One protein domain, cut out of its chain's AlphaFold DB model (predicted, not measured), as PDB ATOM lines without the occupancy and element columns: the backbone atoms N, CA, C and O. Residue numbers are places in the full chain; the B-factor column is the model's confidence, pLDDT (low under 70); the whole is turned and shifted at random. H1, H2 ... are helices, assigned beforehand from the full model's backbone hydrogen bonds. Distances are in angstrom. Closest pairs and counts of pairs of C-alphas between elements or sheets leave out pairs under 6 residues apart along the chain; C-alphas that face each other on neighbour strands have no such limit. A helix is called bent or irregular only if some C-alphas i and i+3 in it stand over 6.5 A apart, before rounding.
ATOM      1  N   PRO A  16      12.487 -21.663  -6.465       89.69
ATOM      2  CA  PRO A  16      11.487 -20.707  -5.973       89.69
ATOM      3  C   PRO A  16      10.043 -21.174  -6.196       89.69
ATOM      4  O   PRO A  16       9.265 -21.300  -5.256       89.69
ATOM      5  N   ASP A  17       9.725 -21.576  -7.425       86.56
ATOM      6  CA  ASP A  17       8.377 -21.982  -7.823       86.56
ATOM      7  C   ASP A  17       7.927 -23.297  -7.146       86.56
ATOM      8  O   ASP A  17       6.741 -23.500  -6.878       86.56
ATOM      9  N   GLU A  18       8.865 -24.184  -6.795       87.62
ATOM     10  CA  GLU A  18       8.598 -25.393  -5.997       87.62
ATOM     11  C   GLU A  18       8.174 -25.070  -4.553       87.62
ATOM     12  O   GLU A  18       7.444 -25.845  -3.927       87.62
ATOM     13  N   MET A  19       8.595 -23.918  -4.026       86.81
ATOM     14  CA  MET A  19       8.293 -23.447  -2.676       86.81
ATOM     15  C   MET A  19       7.067 -22.531  -2.693       86.81
ATOM     16  O   MET A  19       7.170 -21.316  -2.590       86.81
ATOM     17  N   ALA A  20       5.887 -23.146  -2.803       80.69
ATOM     18  CA  ALA A  20       4.588 -22.463  -2.772       80.69
ATOM     19  C   ALA A  20       4.343 -21.455  -3.918       80.69
ATOM     20  O   ALA A  20       3.560 -20.524  -3.745       80.69
ATOM     21  N   GLY A  21       4.965 -21.657  -5.088       81.69
ATOM     22  CA  GLY A  21       4.786 -20.774  -6.248       81.69
ATOM     23  C   GLY A  21       5.488 -19.418  -6.109       81.69
ATOM     24  O   GLY A  21       5.061 -18.452  -6.735       81.69
ATOM     25  N   SER A  22       6.524 -19.351  -5.267       84.44
ATOM     26  CA  SER A  22       7.336 -18.159  -5.013       84.44
ATOM     27  C   SER A  22       8.165 -17.754  -6.240       84.44
ATOM     28  O   SER A  22       8.489 -18.579  -7.105       84.44
ATOM     29  N   ASP A  23       8.519 -16.473  -6.319       83.19
ATOM     30  CA  ASP A  23       9.401 -15.934  -7.347       83.19
ATOM     31  C   ASP A  23      10.614 -15.189  -6.740       83.19
ATOM     32  O   ASP A  23      11.107 -15.543  -5.667       83.19
ATOM     33  N   LEU A  24      11.224 -14.272  -7.496       87.19
ATOM     34  CA  LEU A  24      12.428 -13.534  -7.095       87.19
ATOM     35  C   LEU A  24      12.208 -12.010  -7.149       87.19
ATOM     36  O   LEU A  24      13.160 -11.265  -7.392       87.19
ATOM     37  N   ASP A  25      10.968 -11.541  -6.975       86.38
ATOM     38  CA  ASP A  25      10.615 -10.115  -6.963       86.38
ATOM     39  C   ASP A  25      10.738  -9.441  -5.579       86.38
ATOM     40  O   ASP A  25      10.667  -8.212  -5.480       86.38
ATOM     41  N   GLY A  26      11.022 -10.231  -4.540       85.19
ATOM     42  CA  GLY A  26      11.167  -9.775  -3.156       85.19
ATOM     43  C   GLY A  26      11.013 -10.872  -2.099       85.19
ATOM     44  O   GLY A  26      11.258 -10.596  -0.928       85.19
ATOM     45  N   ASP A  27      10.642 -12.092  -2.501       85.94
ATOM     46  CA  ASP A  27      10.403 -13.213  -1.592       85.94
ATOM     47  C   ASP A  27      11.612 -13.583  -0.718       85.94
ATOM     48  O   ASP A  27      12.762 -13.675  -1.167       85.94
ATOM     49  N   GLU A  28      11.320 -13.860   0.553       87.62
ATOM     50  CA  GLU A  28      12.291 -14.282   1.556       87.62
ATOM     51  C   GLU A  28      12.205 -15.789   1.821       87.62
ATOM     52  O   GLU A  28      11.133 -16.396   1.830       87.62
ATOM     53  N   TYR A  29      13.356 -16.405   2.099       87.81
ATOM     54  CA  TYR A  29      13.466 -17.849   2.291       87.81
ATOM     55  C   TYR A  29      14.043 -18.172   3.667       87.81
ATOM     56  O   TYR A  29      15.105 -17.683   4.052       87.81
ATOM     57  N   SER A  30      13.376 -19.066   4.396       89.31
ATOM     58  CA  SER A  30      13.903 -19.615   5.647       89.31
ATOM     59  C   SER A  30      14.977 -20.662   5.361       89.31
ATOM     60  O   SER A  30      14.682 -21.725   4.814       89.31
ATOM     61  N   ILE A  31      16.221 -20.391   5.767       88.00
ATOM     62  CA  ILE A  31      17.345 -21.309   5.556       88.00
ATOM     63  C   ILE A  31      17.806 -21.893   6.889       88.00
ATOM     64  O   ILE A  31      18.282 -21.179   7.772       88.00
ATOM     65  N   ILE A  32      17.687 -23.212   7.023       90.31
ATOM     66  CA  ILE A  32      18.008 -23.939   8.252       90.31
ATOM     67  C   ILE A  32      19.226 -24.827   8.001       90.31
ATOM     68  O   ILE A  32      19.167 -25.789   7.242       90.31
ATOM     69  N   TRP A  33      20.336 -24.511   8.668       88.94
ATOM     70  CA  TRP A  33      21.602 -25.254   8.563       88.94
ATOM     71  C   TRP A  33      21.830 -26.235   9.723       88.94
ATOM     72  O   TRP A  33      22.809 -26.987   9.722       88.94
ATOM     73  N   ASP A  34      20.958 -26.199  10.738       92.00
ATOM     74  CA  ASP A  34      21.037 -27.087  11.894       92.00
ATOM     75  C   ASP A  34      20.775 -28.530  11.456       92.00
ATOM     76  O   ASP A  34      19.676 -28.890  11.037       92.00
ATOM     77  N   GLN A  35      21.801 -29.369  11.598       91.50
ATOM     78  CA  GLN A  35      21.765 -30.779  11.219       91.50
ATOM     79  C   GLN A  35      20.676 -31.570  11.959       91.50
ATOM     80  O   GLN A  35      20.212 -32.581  11.445       91.50
ATOM     81  N   GLN A  36      20.248 -31.129  13.148       90.38
ATOM     82  CA  GLN A  36      19.173 -31.781  13.906       90.38
ATOM     83  C   GLN A  36      17.772 -31.454  13.370       90.38
ATOM     84  O   GLN A  36      16.811 -32.116  13.762       90.38
ATOM     85  N   LEU A  37      17.652 -30.432  12.517       89.19
ATOM     86  CA  LEU A  37      16.394 -29.976  11.921       89.19
ATOM     87  C   LEU A  37      16.275 -30.320  10.431       89.19
ATOM     88  O   LEU A  37      15.237 -30.043   9.832       89.19
ATOM     89  N   LEU A  38      17.306 -30.924   9.831       87.25
ATOM     90  CA  LEU A  38      17.249 -31.374   8.443       87.25
ATOM     91  C   LEU A  38      16.254 -32.529   8.285       87.25
ATOM     92  O   LEU A  38      16.185 -33.437   9.115       87.25
ATOM     93  N   LEU A  39      15.481 -32.482   7.200       85.81
ATOM     94  CA  LEU A  39      14.534 -33.532   6.838       85.81
ATOM     95  C   LEU A  39      15.270 -34.717   6.201       85.81
ATOM     96  O   LEU A  39      16.213 -34.531   5.435       85.81
ATOM     97  N   ASP A  40      14.794 -35.937   6.464       86.81
ATOM     98  CA  ASP A  40      15.369 -37.160   5.879       86.81
ATOM     99  C   ASP A  40      15.168 -37.241   4.353       86.81
ATOM    100  O   ASP A  40      15.926 -37.915   3.654       86.81
ATOM    101  N   LYS A  41      14.118 -36.588   3.834       88.44
ATOM    102  CA  LYS A  41      13.774 -36.536   2.407       88.44
ATOM    103  C   LYS A  41      12.987 -35.270   2.061       88.44
ATOM    104  O   LYS A  41      12.306 -34.714   2.922       88.44
ATOM    105  N   ASN A  42      13.021 -34.895   0.784       84.69
ATOM    106  CA  ASN A  42      12.099 -33.923   0.199       84.69
ATOM    107  C   ASN A  42      10.828 -34.638  -0.279       84.69
ATOM    108  O   ASN A  42      10.898 -35.780  -0.740       84.69
ATOM    109  N   GLU A  43       9.680 -33.977  -0.151       84.12
ATOM    110  CA  GLU A  43       8.431 -34.414  -0.785       84.12
ATOM    111  C   GLU A  43       8.315 -33.794  -2.184       84.12
ATOM    112  O   GLU A  43       8.960 -32.782  -2.472       84.12
ATOM    113  N   ASP A  44       7.500 -34.399  -3.051       85.88
ATOM    114  CA  ASP A  44       7.283 -33.876  -4.401       85.88
ATOM    115  C   ASP A  44       6.586 -32.502  -4.349       85.88
ATOM    116  O   ASP A  44       5.618 -32.331  -3.595       85.88
ATOM    117  N   PRO A  45       7.046 -31.514  -5.142       84.44
ATOM    118  CA  PRO A  45       6.454 -30.187  -5.141       84.44
ATOM    119  C   PRO A  45       5.046 -30.239  -5.730       84.44
ATOM    120  O   PRO A  45       4.782 -30.908  -6.732       84.44
ATOM    121  N   PHE A  46       4.135 -29.493  -5.118       79.31
ATOM    122  CA  PHE A  46       2.756 -29.431  -5.577       79.31
ATOM    123  C   PHE A  46       2.646 -28.660  -6.905       79.31
ATOM    124  O   PHE A  46       3.443 -27.760  -7.191       79.31
ATOM    125  N   ASP A  47       1.677 -29.034  -7.742       75.56
ATOM    126  CA  ASP A  47       1.410 -28.354  -9.012       75.56
ATOM    127  C   ASP A  47       0.397 -27.220  -8.794       75.56
ATOM    128  O   ASP A  47      -0.765 -27.458  -8.456       75.56
ATOM    129  N   PHE A  48       0.868 -25.987  -8.972       66.31
ATOM    130  CA  PHE A  48       0.107 -24.751  -8.770       66.31
ATOM    131  C   PHE A  48      -0.346 -24.111 -10.093       66.31
ATOM    132  O   PHE A  48      -0.773 -22.954 -10.114       66.31
ATOM    133  N   THR A  49      -0.237 -24.828 -11.218       65.50
ATOM    134  CA  THR A  49      -0.501 -24.253 -12.540       65.50
ATOM    135  C   THR A  49      -1.946 -23.759 -12.651       65.50
ATOM    136  O   THR A  49      -2.895 -24.539 -12.668       65.50
ATOM    137  N   SER A  50      -2.103 -22.439 -12.753       61.41
ATOM    138  CA  SER A  50      -3.396 -21.762 -12.890       61.41
ATOM    139  C   SER A  50      -3.620 -21.311 -14.335       61.41
ATOM    140  O   SER A  50      -2.741 -20.701 -14.951       61.41
ATOM    141  N   GLU A  51      -4.805 -21.568 -14.893       61.09
ATOM    142  CA  GLU A  51      -5.158 -21.089 -16.234       61.09
ATOM    143  C   GLU A  51      -5.373 -19.567 -16.227       61.09
ATOM    144  O   GLU A  51      -6.355 -19.049 -15.696       61.09
ATOM    145  N   LYS A  52      -4.449 -18.821 -16.841       59.56
ATOM    146  CA  LYS A  52      -4.587 -17.366 -17.004       59.56
ATOM    147  C   LYS A  52      -5.630 -17.059 -18.081       59.56
ATOM    148  O   LYS A  52      -5.346 -17.196 -19.272       59.56
ATOM    149  N   GLN A  53      -6.808 -16.576 -17.688       59.81
ATOM    150  CA  GLN A  53      -7.765 -16.017 -18.644       59.81
ATOM    151  C   GLN A  53      -7.316 -14.620 -19.088       59.81
ATOM    152  O   GLN A  53      -7.184 -13.701 -18.286       59.81
ATOM    153  N   LYS A  54      -7.086 -14.445 -20.394       60.06
ATOM    154  CA  LYS A  54      -6.914 -13.121 -21.006       60.06
ATOM    155  C   LYS A  54      -8.251 -12.660 -21.572       60.06
ATOM    156  O   LYS A  54      -8.620 -13.055 -22.674       60.06
ATOM    157  N   SER A  55      -8.957 -11.811 -20.837       66.38
ATOM    158  CA  SER A  55     -10.119 -11.079 -21.347       66.38
ATOM    159  C   SER A  55      -9.698  -9.699 -21.861       66.38
ATOM    160  O   SER A  55      -8.942  -8.984 -21.207       66.38
ATOM    161  N   SER A  56     -10.175  -9.314 -23.046       71.00
ATOM    162  CA  SER A  56     -10.035  -7.948 -23.559       71.00
ATOM    163  C   SER A  56     -11.166  -7.072 -23.021       71.00
ATOM    164  O   SER A  56     -12.332  -7.428 -23.201       71.00
ATOM    165  N   PHE A  57     -10.840  -5.928 -22.423       75.44
ATOM    166  CA  PHE A  57     -11.819  -4.982 -21.877       75.44
ATOM    167  C   PHE A  57     -11.920  -3.725 -22.747       75.44
ATOM    168  O   PHE A  57     -10.927  -3.296 -23.335       75.44
ATOM    169  N   LYS A  58     -13.114  -3.126 -22.828       82.06
ATOM    170  CA  LYS A  58     -13.318  -1.809 -23.453       82.06
ATOM    171  C   LYS A  58     -13.084  -0.706 -22.426       82.06
ATOM    172  O   LYS A  58     -13.499  -0.845 -21.282       82.06
ATOM    173  N   GLU A  59     -12.486   0.405 -22.850       77.56
ATOM    174  CA  GLU A  59     -12.101   1.522 -21.971       77.56
ATOM    175  C   GLU A  59     -13.289   2.141 -21.210       77.56
ATOM    176  O   GLU A  59     -13.171   2.498 -20.042       77.56
ATOM    177  N   GLU A  60     -14.466   2.164 -21.836       81.50
ATOM    178  CA  GLU A  60     -15.714   2.697 -21.270       81.50
ATOM    179  C   GLU A  60     -16.281   1.850 -20.111       81.50
ATOM    180  O   GLU A  60     -17.034   2.359 -19.284       81.50
ATOM    181  N   GLU A  61     -15.918   0.566 -20.023       84.38
ATOM    182  CA  GLU A  61     -16.443  -0.389 -19.031       84.38
ATOM    183  C   GLU A  61     -15.521  -0.522 -17.801       84.38
ATOM    184  O   GLU A  61     -15.901  -1.119 -16.792       84.38
ATOM    185  N   ILE A  62     -14.317   0.064 -17.857       84.38
ATOM    186  CA  ILE A  62     -13.261  -0.116 -16.852       84.38
ATOM    187  C   ILE A  62     -13.691   0.373 -15.458       84.38
ATOM    188  O   ILE A  62     -13.482  -0.343 -14.482       84.38
ATOM    189  N   ASP A  63     -14.300   1.560 -15.337       85.44
ATOM    190  CA  ASP A  63     -14.710   2.117 -14.030       85.44
ATOM    191  C   ASP A  63     -15.758   1.231 -13.332       85.44
ATOM    192  O   ASP A  63     -15.676   0.994 -12.125       85.44
ATOM    193  N   GLY A  64     -16.704   0.672 -14.096       86.00
ATOM    194  CA  GLY A  64     -17.688  -0.283 -13.580       86.00
ATOM    195  C   GLY A  64     -17.032  -1.579 -13.102       86.00
ATOM    196  O   GLY A  64     -17.224  -1.982 -11.956       86.00
ATOM    197  N   LEU A  65     -16.175  -2.168 -13.942       84.19
ATOM    198  CA  LEU A  65     -15.451  -3.401 -13.623       84.19
ATOM    199  C   LEU A  65     -14.537  -3.247 -12.403       84.19
ATOM    200  O   LEU A  65     -14.462  -4.159 -11.582       84.19
ATOM    201  N   MET A  66     -13.876  -2.095 -12.238       84.75
ATOM    202  CA  MET A  66     -13.069  -1.822 -11.046       84.75
ATOM    203  C   MET A  66     -13.931  -1.827  -9.782       84.75
ATOM    204  O   MET A  66     -13.576  -2.490  -8.810       84.75
ATOM    205  N   ARG A  67     -15.069  -1.121  -9.776       87.12
ATOM    206  CA  ARG A  67     -15.970  -1.079  -8.608       87.12
ATOM    207  C   ARG A  67     -16.501  -2.464  -8.259       87.12
ATOM    208  O   ARG A  67     -16.481  -2.842  -7.087       87.12
ATOM    209  N   ASP A  68     -16.914  -3.225  -9.266       85.94
ATOM    210  CA  ASP A  68     -17.408  -4.589  -9.088       85.94
ATOM    211  C   ASP A  68     -16.312  -5.515  -8.554       85.94
ATOM    212  O   ASP A  68     -16.561  -6.295  -7.630       85.94
ATOM    213  N   PHE A  69     -15.081  -5.382  -9.055       85.12
ATOM    214  CA  PHE A  69     -13.933  -6.124  -8.546       85.12
ATOM    215  C   PHE A  69     -13.623  -5.766  -7.090       85.12
ATOM    216  O   PHE A  69     -13.490  -6.670  -6.274       85.12
ATOM    217  N   TYR A  70     -13.597  -4.480  -6.719       86.56
ATOM    218  CA  TYR A  70     -13.388  -4.055  -5.327       86.56
ATOM    219  C   TYR A  70     -14.449  -4.636  -4.383       86.56
ATOM    220  O   TYR A  70     -14.115  -5.160  -3.320       86.56
ATOM    221  N   VAL A  71     -15.729  -4.586  -4.768       86.44
ATOM    222  CA  VAL A  71     -16.821  -5.168  -3.970       86.44
ATOM    223  C   VAL A  71     -16.685  -6.688  -3.870       86.44
ATOM    224  O   VAL A  71     -16.933  -7.255  -2.805       86.44
ATOM    225  N   THR A  72     -16.298  -7.352  -4.958       84.56
ATOM    226  CA  THR A  72     -16.094  -8.806  -5.000       84.56
ATOM    227  C   THR A  72     -14.906  -9.218  -4.135       84.56
ATOM    228  O   THR A  72     -15.030 -10.136  -3.328       84.56
ATOM    229  N   TYR A  73     -13.796  -8.484  -4.218       84.44
ATOM    230  CA  TYR A  73     -12.602  -8.692  -3.409       84.44
ATOM    231  C   TYR A  73     -12.902  -8.552  -1.913       84.44
ATOM    232  O   TYR A  73     -12.632  -9.471  -1.147       84.44
ATOM    233  N   LEU A  74     -13.570  -7.469  -1.501       83.25
ATOM    234  CA  LEU A  74     -13.949  -7.252  -0.098       83.25
ATOM    235  C   LEU A  74     -14.883  -8.336   0.465       83.25
ATOM    236  O   LEU A  74     -14.909  -8.551   1.674       83.25
ATOM    237  N   LYS A  75     -15.678  -8.998  -0.385       81.75
ATOM    238  CA  LYS A  75     -16.596 -10.071   0.031       81.75
ATOM    239  C   LYS A  75     -15.941 -11.449   0.072       81.75
ATOM    240  O   LYS A  75     -16.377 -12.279   0.866       81.75
ATOM    241  N   LEU A  76     -14.980 -11.707  -0.815       82.06
ATOM    242  CA  LEU A  76     -14.447 -13.047  -1.081       82.06
ATOM    243  C   LEU A  76     -12.987 -13.236  -0.642       82.06
ATOM    244  O   LEU A  76     -12.491 -14.362  -0.722       82.06
ATOM    245  N   ASP A  77     -12.315 -12.189  -0.141       77.56
ATOM    246  CA  ASP A  77     -11.006 -12.321   0.514       77.56
ATOM    247  C   ASP A  77     -11.122 -13.297   1.697       77.56
ATOM    248  O   ASP A  77     -11.747 -13.026   2.724       77.56
ATOM    249  N   SER A  78     -10.579 -14.497   1.500       79.69
ATOM    250  CA  SER A  78     -10.790 -15.651   2.375       79.69
ATOM    251  C   SER A  78      -9.496 -16.393   2.711       79.69
ATOM    252  O   SER A  78      -9.560 -17.417   3.393       79.69
ATOM    253  N   VAL A  79      -8.328 -15.845   2.334       84.31
ATOM    254  CA  VAL A  79      -6.995 -16.453   2.540       84.31
ATOM    255  C   VAL A  79      -6.811 -16.903   3.990       84.31
ATOM    256  O   VAL A  79      -6.515 -18.068   4.254       84.31
ATOM    257  N   GLY A  80      -7.086 -16.018   4.955       83.75
ATOM    258  CA  GLY A  80      -6.959 -16.342   6.379       83.75
ATOM    259  C   GLY A  80      -7.927 -17.438   6.847       83.75
ATOM    260  O   GLY A  80      -7.569 -18.287   7.663       83.75
ATOM    261  N   THR A  81      -9.148 -17.481   6.304       86.50
ATOM    262  CA  THR A  81     -10.142 -18.510   6.666       86.50
ATOM    263  C   THR A  81      -9.765 -19.877   6.091       86.50
ATOM    264  O   THR A  81      -9.892 -20.890   6.787       86.50
ATOM    265  N   ILE A  82      -9.283 -19.913   4.846       89.56
ATOM    266  CA  ILE A  82      -8.810 -21.129   4.172       89.56
ATOM    267  C   ILE A  82      -7.556 -21.660   4.880       89.56
ATOM    268  O   ILE A  82      -7.521 -22.834   5.249       89.56
ATOM    269  N   SER A  83      -6.585 -20.791   5.171       90.00
ATOM    270  CA  SER A  83      -5.349 -21.144   5.884       90.00
ATOM    271  C   SER A  83      -5.619 -21.729   7.276       90.00
ATOM    272  O   SER A  83      -5.108 -22.799   7.610       90.00
ATOM    273  N   ASN A  84      -6.498 -21.102   8.067       89.81
ATOM    274  CA  ASN A  84      -6.908 -21.642   9.370       89.81
ATOM    275  C   ASN A  84      -7.618 -22.998   9.233       89.81
ATOM    276  O   ASN A  84      -7.377 -23.921  10.010       89.81
ATOM    277  N   SER A  85      -8.469 -23.150   8.220       90.38
ATOM    278  CA  SER A  85      -9.151 -24.417   7.946       90.38
ATOM    279  C   SER A  85      -8.166 -25.528   7.562       90.38
ATOM    280  O   SER A  85      -8.307 -26.660   8.029       90.38
ATOM    281  N   HIS A  86      -7.132 -25.208   6.778       91.88
ATOM    282  CA  HIS A  86      -6.052 -26.132   6.430       91.88
ATOM    283  C   HIS A  86      -5.249 -26.546   7.669       91.88
ATOM    284  O   HIS A  86      -5.001 -27.736   7.882       91.88
ATOM    285  N   LEU A  87      -4.908 -25.591   8.539       91.38
ATOM    286  CA  LEU A  87      -4.224 -25.851   9.807       91.38
ATOM    287  C   LEU A  87      -5.024 -26.800  10.714       91.38
ATOM    288  O   LEU A  87      -4.464 -27.730  11.289       91.38
ATOM    289  N   HIS A  88      -6.338 -26.604  10.828       89.62
ATOM    290  CA  HIS A  88      -7.187 -27.443  11.679       89.62
ATOM    291  C   HIS A  88      -7.363 -28.860  11.122       89.62
ATOM    292  O   HIS A  88      -7.262 -29.836  11.870       89.62
ATOM    293  N   ASN A  89      -7.616 -28.982   9.815       89.44
ATOM    294  CA  ASN A  89      -7.803 -30.282   9.172       89.44
ATOM    295  C   ASN A  89      -6.499 -31.083   9.099       89.44
ATOM    296  O   ASN A  89      -6.530 -32.298   9.293       89.44
ATOM    297  N   SER A  90      -5.355 -30.428   8.893       90.12
ATOM    298  CA  SER A  90      -4.057 -31.116   8.841       90.12
ATOM    299  C   SER A  90      -3.643 -31.692  10.194       90.12
ATOM    300  O   SER A  90      -3.080 -32.788  10.242       90.12
ATOM    301  N   ASP A  91      -3.973 -31.023  11.303       88.56
ATOM    302  CA  ASP A  91      -3.733 -31.560  12.645       88.56
ATOM    303  C   ASP A  91      -4.572 -32.823  12.915       88.56
ATOM    304  O   ASP A  91      -4.040 -33.850  13.369       88.56
ATOM    305  N   GLN A  92      -5.861 -32.766  12.555       83.94
ATOM    306  CA  GLN A  92      -6.836 -33.822  12.827       83.94
ATOM    307  C   GLN A  92      -6.706 -35.025  11.881       83.94
ATOM    308  O   GLN A  92      -6.627 -36.163  12.344       83.94
ATOM    309  N   TYR A  93      -6.677 -34.787  10.568       84.50
ATOM    310  CA  TYR A  93      -6.732 -35.823   9.528       84.50
ATOM    311  C   TYR A  93      -5.376 -36.086   8.856       84.50
ATOM    312  O   TYR A  93      -5.192 -37.132   8.239       84.50
ATOM    313  N   GLY A  94      -4.399 -35.194   9.038       85.75
ATOM    314  CA  GLY A  94      -3.070 -35.282   8.431       85.75
ATOM    315  C   GLY A  94      -2.916 -34.408   7.184       85.75
ATOM    316  O   GLY A  94      -3.882 -34.142   6.471       85.75
ATOM    317  N   LEU A  95      -1.676 -33.992   6.915       85.62
ATOM    318  CA  LEU A  95      -1.316 -33.108   5.796       85.62
ATOM    319  C   LEU A  95      -1.677 -33.694   4.424       85.62
ATOM    320  O   LEU A  95      -2.188 -32.977   3.576       85.62
ATOM    321  N   ASN A  96      -1.500 -35.005   4.238       85.38
ATOM    322  CA  ASN A  96      -1.758 -35.681   2.959       85.38
ATOM    323  C   ASN A  96      -3.231 -36.097   2.782       85.38
ATOM    324  O   ASN A  96      -3.551 -36.880   1.890       85.38
ATOM    325  N   SER A  97      -4.129 -35.652   3.667       87.38
ATOM    326  CA  SER A  97      -5.556 -35.957   3.543       87.38
ATOM    327  C   SER A  97      -6.168 -35.205   2.362       87.38
ATOM    328  O   SER A  97      -5.769 -34.080   2.056       87.38
ATOM    329  N   ARG A  98      -7.179 -35.797   1.710       87.12
ATOM    330  CA  ARG A  98      -7.814 -35.186   0.533       87.12
ATOM    331  C   ARG A  98      -8.332 -33.769   0.807       87.12
ATOM    332  O   ARG A  98      -8.092 -32.870   0.010       87.12
ATOM    333  N   VAL A  99      -8.953 -33.558   1.970       89.44
ATOM    334  CA  VAL A  99      -9.438 -32.240   2.412       89.44
ATOM    335  C   VAL A  99      -8.309 -31.205   2.520       89.44
ATOM    336  O   VAL A  99      -8.503 -30.057   2.134       89.44
ATOM    337  N   CYS A 100      -7.119 -31.594   2.989       90.69
ATOM    338  CA  CYS A 100      -5.968 -30.693   3.065       90.69
ATOM    339  C   CYS A 100      -5.423 -30.346   1.679       90.69
ATOM    340  O   CYS A 100      -5.141 -29.179   1.427       90.69
ATOM    341  N   MET A 101      -5.352 -31.315   0.763       88.88
ATOM    342  CA  MET A 101      -4.914 -31.054  -0.613       88.88
ATOM    343  C   MET A 101      -5.877 -30.111  -1.350       88.88
ATOM    344  O   MET A 101      -5.436 -29.206  -2.056       88.88
ATOM    345  N   ASP A 102      -7.188 -30.285  -1.161       89.44
ATOM    346  CA  ASP A 102      -8.204 -29.411  -1.760       89.44
ATOM    347  C   ASP A 102      -8.142 -27.989  -1.163       89.44
ATOM    348  O   ASP A 102      -8.179 -26.997  -1.895       89.44
ATOM    349  N   LEU A 103      -7.935 -27.873   0.154       91.25
ATOM    350  CA  LEU A 103      -7.701 -26.589   0.823       91.25
ATOM    351  C   LEU A 103      -6.410 -25.903   0.356       91.25
ATOM    352  O   LEU A 103      -6.407 -24.686   0.196       91.25
ATOM    353  N   ALA A 104      -5.330 -26.652   0.112       89.56
ATOM    354  CA  ALA A 104      -4.071 -26.104  -0.391       89.56
ATOM    355  C   ALA A 104      -4.236 -25.495  -1.795       89.56
ATOM    356  O   ALA A 104      -3.768 -24.381  -2.034       89.56
ATOM    357  N   LYS A 105      -4.984 -26.162  -2.689       87.88
ATOM    358  CA  LYS A 105      -5.354 -25.615  -4.009       87.88
ATOM    359  C   LYS A 105      -6.147 -24.316  -3.881       87.88
ATOM    360  O   LYS A 105      -5.800 -23.319  -4.510       87.88
ATOM    361  N   LYS A 106      -7.178 -24.310  -3.028       89.56
ATOM    362  CA  LYS A 106      -7.990 -23.112  -2.760       89.56
ATOM    363  C   LYS A 106      -7.154 -21.977  -2.171       89.56
ATOM    364  O   LYS A 106      -7.382 -20.824  -2.516       89.56
ATOM    365  N   ASN A 107      -6.176 -22.284  -1.317       88.50
ATOM    366  CA  ASN A 107      -5.300 -21.274  -0.726       88.50
ATOM    367  C   ASN A 107      -4.397 -20.619  -1.780       88.50
ATOM    368  O   ASN A 107      -4.285 -19.399  -1.799       88.50
ATOM    369  N   CYS A 108      -3.823 -21.413  -2.691       85.00
ATOM    370  CA  CYS A 108      -3.055 -20.897  -3.828       85.00
ATOM    371  C   CYS A 108      -3.907 -19.953  -4.691       85.00
ATOM    372  O   CYS A 108      -3.516 -18.818  -4.953       85.00
ATOM    373  N   GLN A 109      -5.122 -20.380  -5.044       84.81
ATOM    374  CA  GLN A 109      -6.059 -19.556  -5.805       84.81
ATOM    375  C   GLN A 109      -6.448 -18.267  -5.063       84.81
ATOM    376  O   GLN A 109      -6.599 -17.218  -5.682       84.81
ATOM    377  N   ALA A 110      -6.603 -18.327  -3.738       86.19
ATOM    378  CA  ALA A 110      -6.950 -17.172  -2.915       86.19
ATOM    379  C   ALA A 110      -5.831 -16.117  -2.876       86.19
ATOM    380  O   ALA A 110      -6.127 -14.925  -2.926       86.19
ATOM    381  N   VAL A 111      -4.564 -16.540  -2.816       83.88
ATOM    382  CA  VAL A 111      -3.400 -15.636  -2.879       83.88
ATOM    383  C   VAL A 111      -3.325 -14.962  -4.251       83.88
ATOM    384  O   VAL A 111      -3.197 -13.739  -4.343       83.88
ATOM    385  N   ASP A 112      -3.525 -15.738  -5.315       81.19
ATOM    386  CA  ASP A 112      -3.527 -15.241  -6.690       81.19
ATOM    387  C   ASP A 112      -4.821 -14.528  -7.096       81.19
ATOM    388  O   ASP A 112      -4.916 -14.029  -8.217       81.19
ATOM    389  N   PHE A 113      -5.831 -14.434  -6.231       83.31
ATOM    390  CA  PHE A 113      -7.121 -13.825  -6.569       83.31
ATOM    391  C   PHE A 113      -6.968 -12.363  -7.014       83.31
ATOM    392  O   PHE A 113      -7.601 -11.932  -7.980       83.31
ATOM    393  N   THR A 114      -6.068 -11.611  -6.374       80.69
ATOM    394  CA  THR A 114      -5.782 -10.211  -6.738       80.69
ATOM    395  C   THR A 114      -5.218 -10.071  -8.152       80.69
ATOM    396  O   THR A 114      -5.487  -9.074  -8.818       80.69
ATOM    397  N   LYS A 115      -4.464 -11.077  -8.621       80.31
ATOM    398  CA  LYS A 115      -3.804 -11.103  -9.935       80.31
ATOM    399  C   LYS A 115      -4.672 -11.767 -11.010       80.31
ATOM    400  O   LYS A 115      -4.665 -11.340 -12.161       80.31
ATOM    401  N   SER A 116      -5.393 -12.826 -10.649       77.62
ATOM    402  CA  SER A 116      -6.175 -13.671 -11.561       77.62
ATOM    403  C   SER A 116      -7.610 -13.188 -11.760       77.62
ATOM    404  O   SER A 116      -8.212 -13.488 -12.788       77.62
ATOM    405  N   GLY A 117      -8.173 -12.462 -10.791       77.31
ATOM    406  CA  GLY A 117      -9.573 -12.043 -10.796       77.31
ATOM    407  C   GLY A 117     -10.575 -13.155 -10.463       77.31
ATOM    408  O   GLY A 117     -11.777 -12.887 -10.443       77.31
ATOM    409  N   ILE A 118     -10.116 -14.382 -10.187       81.00
ATOM    410  CA  ILE A 118     -10.976 -15.544  -9.928       81.00
ATOM    411  C   ILE A 118     -10.937 -15.885  -8.432       81.00
ATOM    412  O   ILE A 118      -9.887 -16.295  -7.935       81.00
ATOM    413  N   PRO A 119     -12.054 -15.748  -7.700       82.81
ATOM    414  CA  PRO A 119     -12.098 -16.114  -6.293       82.81
ATOM    415  C   PRO A 119     -12.104 -17.642  -6.117       82.81
ATOM    416  O   PRO A 119     -12.618 -18.357  -6.984       82.81
ATOM    417  N   PRO A 120     -11.591 -18.158  -4.988       85.88
ATOM    418  CA  PRO A 120     -11.750 -19.563  -4.636       85.88
ATOM    419  C   PRO A 120     -13.225 -19.910  -4.399       85.88
ATOM    420  O   PRO A 120     -14.024 -19.075  -3.967       85.88
ATOM    421  N   GLU A 121     -13.584 -21.170  -4.645       86.56
ATOM    422  CA  GLU A 121     -14.907 -21.685  -4.293       86.56
ATOM    423  C   GLU A 121     -15.150 -21.641  -2.777       86.56
ATOM    424  O   GLU A 121     -14.222 -21.765  -1.970       86.56
ATOM    425  N   GLU A 122     -16.420 -21.521  -2.376       87.06
ATOM    426  CA  GLU A 122     -16.792 -21.508  -0.963       87.06
ATOM    427  C   GLU A 122     -16.335 -22.779  -0.230       87.06
ATOM    428  O   GLU A 122     -16.327 -23.888  -0.771       87.06
ATOM    429  N   LEU A 123     -15.982 -22.611   1.047       87.88
ATOM    430  CA  LEU A 123     -15.578 -23.722   1.900       87.88
ATOM    431  C   LEU A 123     -16.750 -24.658   2.191       87.88
ATOM    432  O   LEU A 123     -17.778 -24.250   2.751       87.88
ATOM    433  N   GLU A 124     -16.552 -25.938   1.907       88.06
ATOM    434  CA  GLU A 124     -17.550 -26.960   2.180       88.06
ATOM    435  C   GLU A 124     -17.765 -27.172   3.686       88.06
ATOM    436  O   GLU A 124     -16.831 -27.302   4.480       88.06
ATOM    437  N   LYS A 125     -19.038 -27.230   4.095       85.12
ATOM    438  CA  LYS A 125     -19.456 -27.332   5.510       85.12
ATOM    439  C   LYS A 125     -19.978 -28.713   5.901       85.12
ATOM    440  O   LYS A 125     -20.349 -28.914   7.055       85.12
ATOM    441  N   LYS A 126     -20.101 -29.632   4.946       85.25
ATOM    442  CA  LYS A 126     -20.652 -30.975   5.152       85.25
ATOM    443  C   LYS A 126     -19.646 -32.010   4.675       85.25
ATOM    444  O   LYS A 126     -18.827 -31.725   3.815       85.25
ATOM    445  N   TRP A 127     -19.753 -33.203   5.241       85.62
ATOM    446  CA  TRP A 127     -19.046 -34.373   4.744       85.62
ATOM    447  C   TRP A 127     -19.529 -34.694   3.328       85.62
ATOM    448  O   TRP A 127     -20.742 -34.715   3.090       85.62
ATOM    449  N   ARG A 128     -18.594 -34.962   2.417       86.31
ATOM    450  CA  ARG A 128     -18.890 -35.422   1.055       86.31
ATOM    451  C   ARG A 128     -18.302 -36.806   0.834       86.31
ATOM    452  O   ARG A 128     -17.376 -37.210   1.532       86.31
ATOM    453  N   LYS A 129     -18.857 -37.532  -0.125       83.56
ATOM    454  CA  LYS A 129     -18.298 -38.804  -0.567       83.56
ATOM    455  C   LYS A 129     -17.437 -38.538  -1.790       83.56
ATOM    456  O   LYS A 129     -17.864 -37.808  -2.676       83.56
ATOM    457  N   ASP A 130     -16.238 -39.091  -1.799       80.12
ATOM    458  CA  ASP A 130     -15.385 -39.101  -2.976       80.12
ATOM    459  C   ASP A 130     -15.985 -40.057  -4.019       80.12
ATOM    460  O   ASP A 130     -16.281 -41.216  -3.707       80.12
ATOM    461  N   ASP A 131     -16.207 -39.569  -5.237       79.19
ATOM    462  CA  ASP A 131     -16.851 -40.344  -6.302       79.19
ATOM    463  C   ASP A 131     -15.945 -41.462  -6.853       79.19
ATOM    464  O   ASP A 131     -16.453 -42.471  -7.346       79.19
ATOM    465  N   GLU A 132     -14.620 -41.324  -6.737       76.38
ATOM    466  CA  GLU A 132     -13.637 -42.276  -7.266       76.38
ATOM    467  C   GLU A 132     -13.247 -43.334  -6.230       76.38
ATOM    468  O   GLU A 132     -13.199 -44.528  -6.531       76.38
ATOM    469  N   THR A 133     -12.975 -42.909  -4.994       77.75
ATOM    470  CA  THR A 133     -12.497 -43.802  -3.921       77.75
ATOM    471  C   THR A 133     -13.623 -44.306  -3.018       77.75
ATOM    472  O   THR A 133     -13.469 -45.309  -2.320       77.75
ATOM    473  N   GLY A 134     -14.778 -43.633  -3.023       78.00
ATOM    474  CA  GLY A 134     -15.892 -43.914  -2.123       78.00
ATOM    475  C   GLY A 134     -15.638 -43.518  -0.665       78.00
ATOM    476  O   GLY A 134     -16.503 -43.776   0.179       78.00
ATOM    477  N   GLU A 135     -14.488 -42.910  -0.364       78.31
ATOM    478  CA  GLU A 135     -14.121 -42.450   0.971       78.31
ATOM    479  C   GLU A 135     -14.928 -41.211   1.377       78.31
ATOM    480  O   GLU A 135     -15.336 -40.392   0.555       78.31
ATOM    481  N   MET A 136     -15.177 -41.067   2.678       81.25
ATOM    482  CA  MET A 136     -15.851 -39.890   3.219       81.25
ATOM    483  C   MET A 136     -14.825 -38.787   3.474       81.25
ATOM    484  O   MET A 136     -13.997 -38.903   4.380       81.25
ATOM    485  N   ILE A 137     -14.909 -37.703   2.706       84.50
ATOM    486  CA  ILE A 137     -14.052 -36.529   2.852       84.50
ATOM    487  C   ILE A 137     -14.643 -35.620   3.945       84.50
ATOM    488  O   ILE A 137     -15.832 -35.274   3.887       84.50
ATOM    489  N   PRO A 138     -13.837 -35.225   4.949       85.94
ATOM    490  CA  PRO A 138     -14.253 -34.270   5.968       85.94
ATOM    491  C   PRO A 138     -14.642 -32.905   5.384       85.94
ATOM    492  O   PRO A 138     -14.132 -32.519   4.331       85.94
ATOM    493  N   PRO A 139     -15.496 -32.132   6.079       88.38
ATOM    494  CA  PRO A 139     -15.790 -30.764   5.680       88.38
ATOM    495  C   PRO A 139     -14.522 -29.907   5.700       88.38
ATOM    496  O   PRO A 139     -13.729 -29.954   6.642       88.38
ATOM    497  N   GLU A 140     -14.367 -29.068   4.682       89.88
ATOM    498  CA  GLU A 140     -13.254 -28.127   4.581       89.88
ATOM    499  C   GLU A 140     -13.273 -27.117   5.729       89.88
ATOM    500  O   GLU A 140     -12.235 -26.828   6.319       89.88
ATOM    501  N   ARG A 141     -14.456 -26.635   6.126       87.19
ATOM    502  CA  ARG A 141     -14.601 -25.877   7.370       87.19
ATOM    503  C   ARG A 141     -14.594 -26.842   8.554       87.19
ATOM    504  O   ARG A 141     -15.606 -27.484   8.836       87.19
ATOM    505  N   ALA A 142     -13.471 -26.886   9.266       83.56
ATOM    506  CA  ALA A 142     -13.275 -27.784  10.399       83.56
ATOM    507  C   ALA A 142     -14.406 -27.674  11.445       83.56
ATOM    508  O   ALA A 142     -14.801 -26.584  11.866       83.56
ATOM    509  N   GLU A 143     -14.926 -28.826  11.880       82.69
ATOM    510  CA  GLU A 143     -16.022 -28.908  12.860       82.69
ATOM    511  C   GLU A 143     -15.582 -28.493  14.273       82.69
ATOM    512  O   GLU A 143     -16.412 -28.070  15.091       82.69
TER     513      GLU A 143
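Overview. This is residues 16 to 143 of the 678 residues of the protein "RNA-dependent RNA polymerase" of Caenorhabditis remanei (UniProt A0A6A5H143). With little regular structure, the model has a helical hairpin, H2 and H3, as core; H1 leads into it as an arm, and unnamed residues 16 to 58 and 117 to 143 lie on different sides. Of 128 printed residues, 51 are in H1, H2, H3 and H4, in that order; it is all helix, loose, with radius of gyration of the C-alphas 18.1 A and spans 59 by 40 by 25 A.

Along the chain. H1, residues 59 to 76, 25.6 A, begins at C-alpha 59 (-12.101, 1.522, -21.971); it is irregular, C-alphas 60 and 63 being 7.3 A apart. H2 is residues 79 to 93, 20.6 A; H3 98 to 111, 20.3 A; H4 113 to 116, ending at C-alpha 116 (-6.175, -13.671, -11.561).

Arrangement. H2 and H3 touch, opposite ways at a shallow tilt of 16 degrees; their closest C-alphas, Val 79 and Ala 110, are 5.5 A apart. H1 and H4 are close but not clearly touching, with closest C-alphas, Tyr 73 and Thr 114, 7.7 A apart. Every O i to N i+4 pair is within hydrogen-bond range in H2 and H3, 12 of 14 in H1; H4 is too short.

Size, cuts and confidence. The printed part has no cut; residues 48 to 55 have pLDDT under 70.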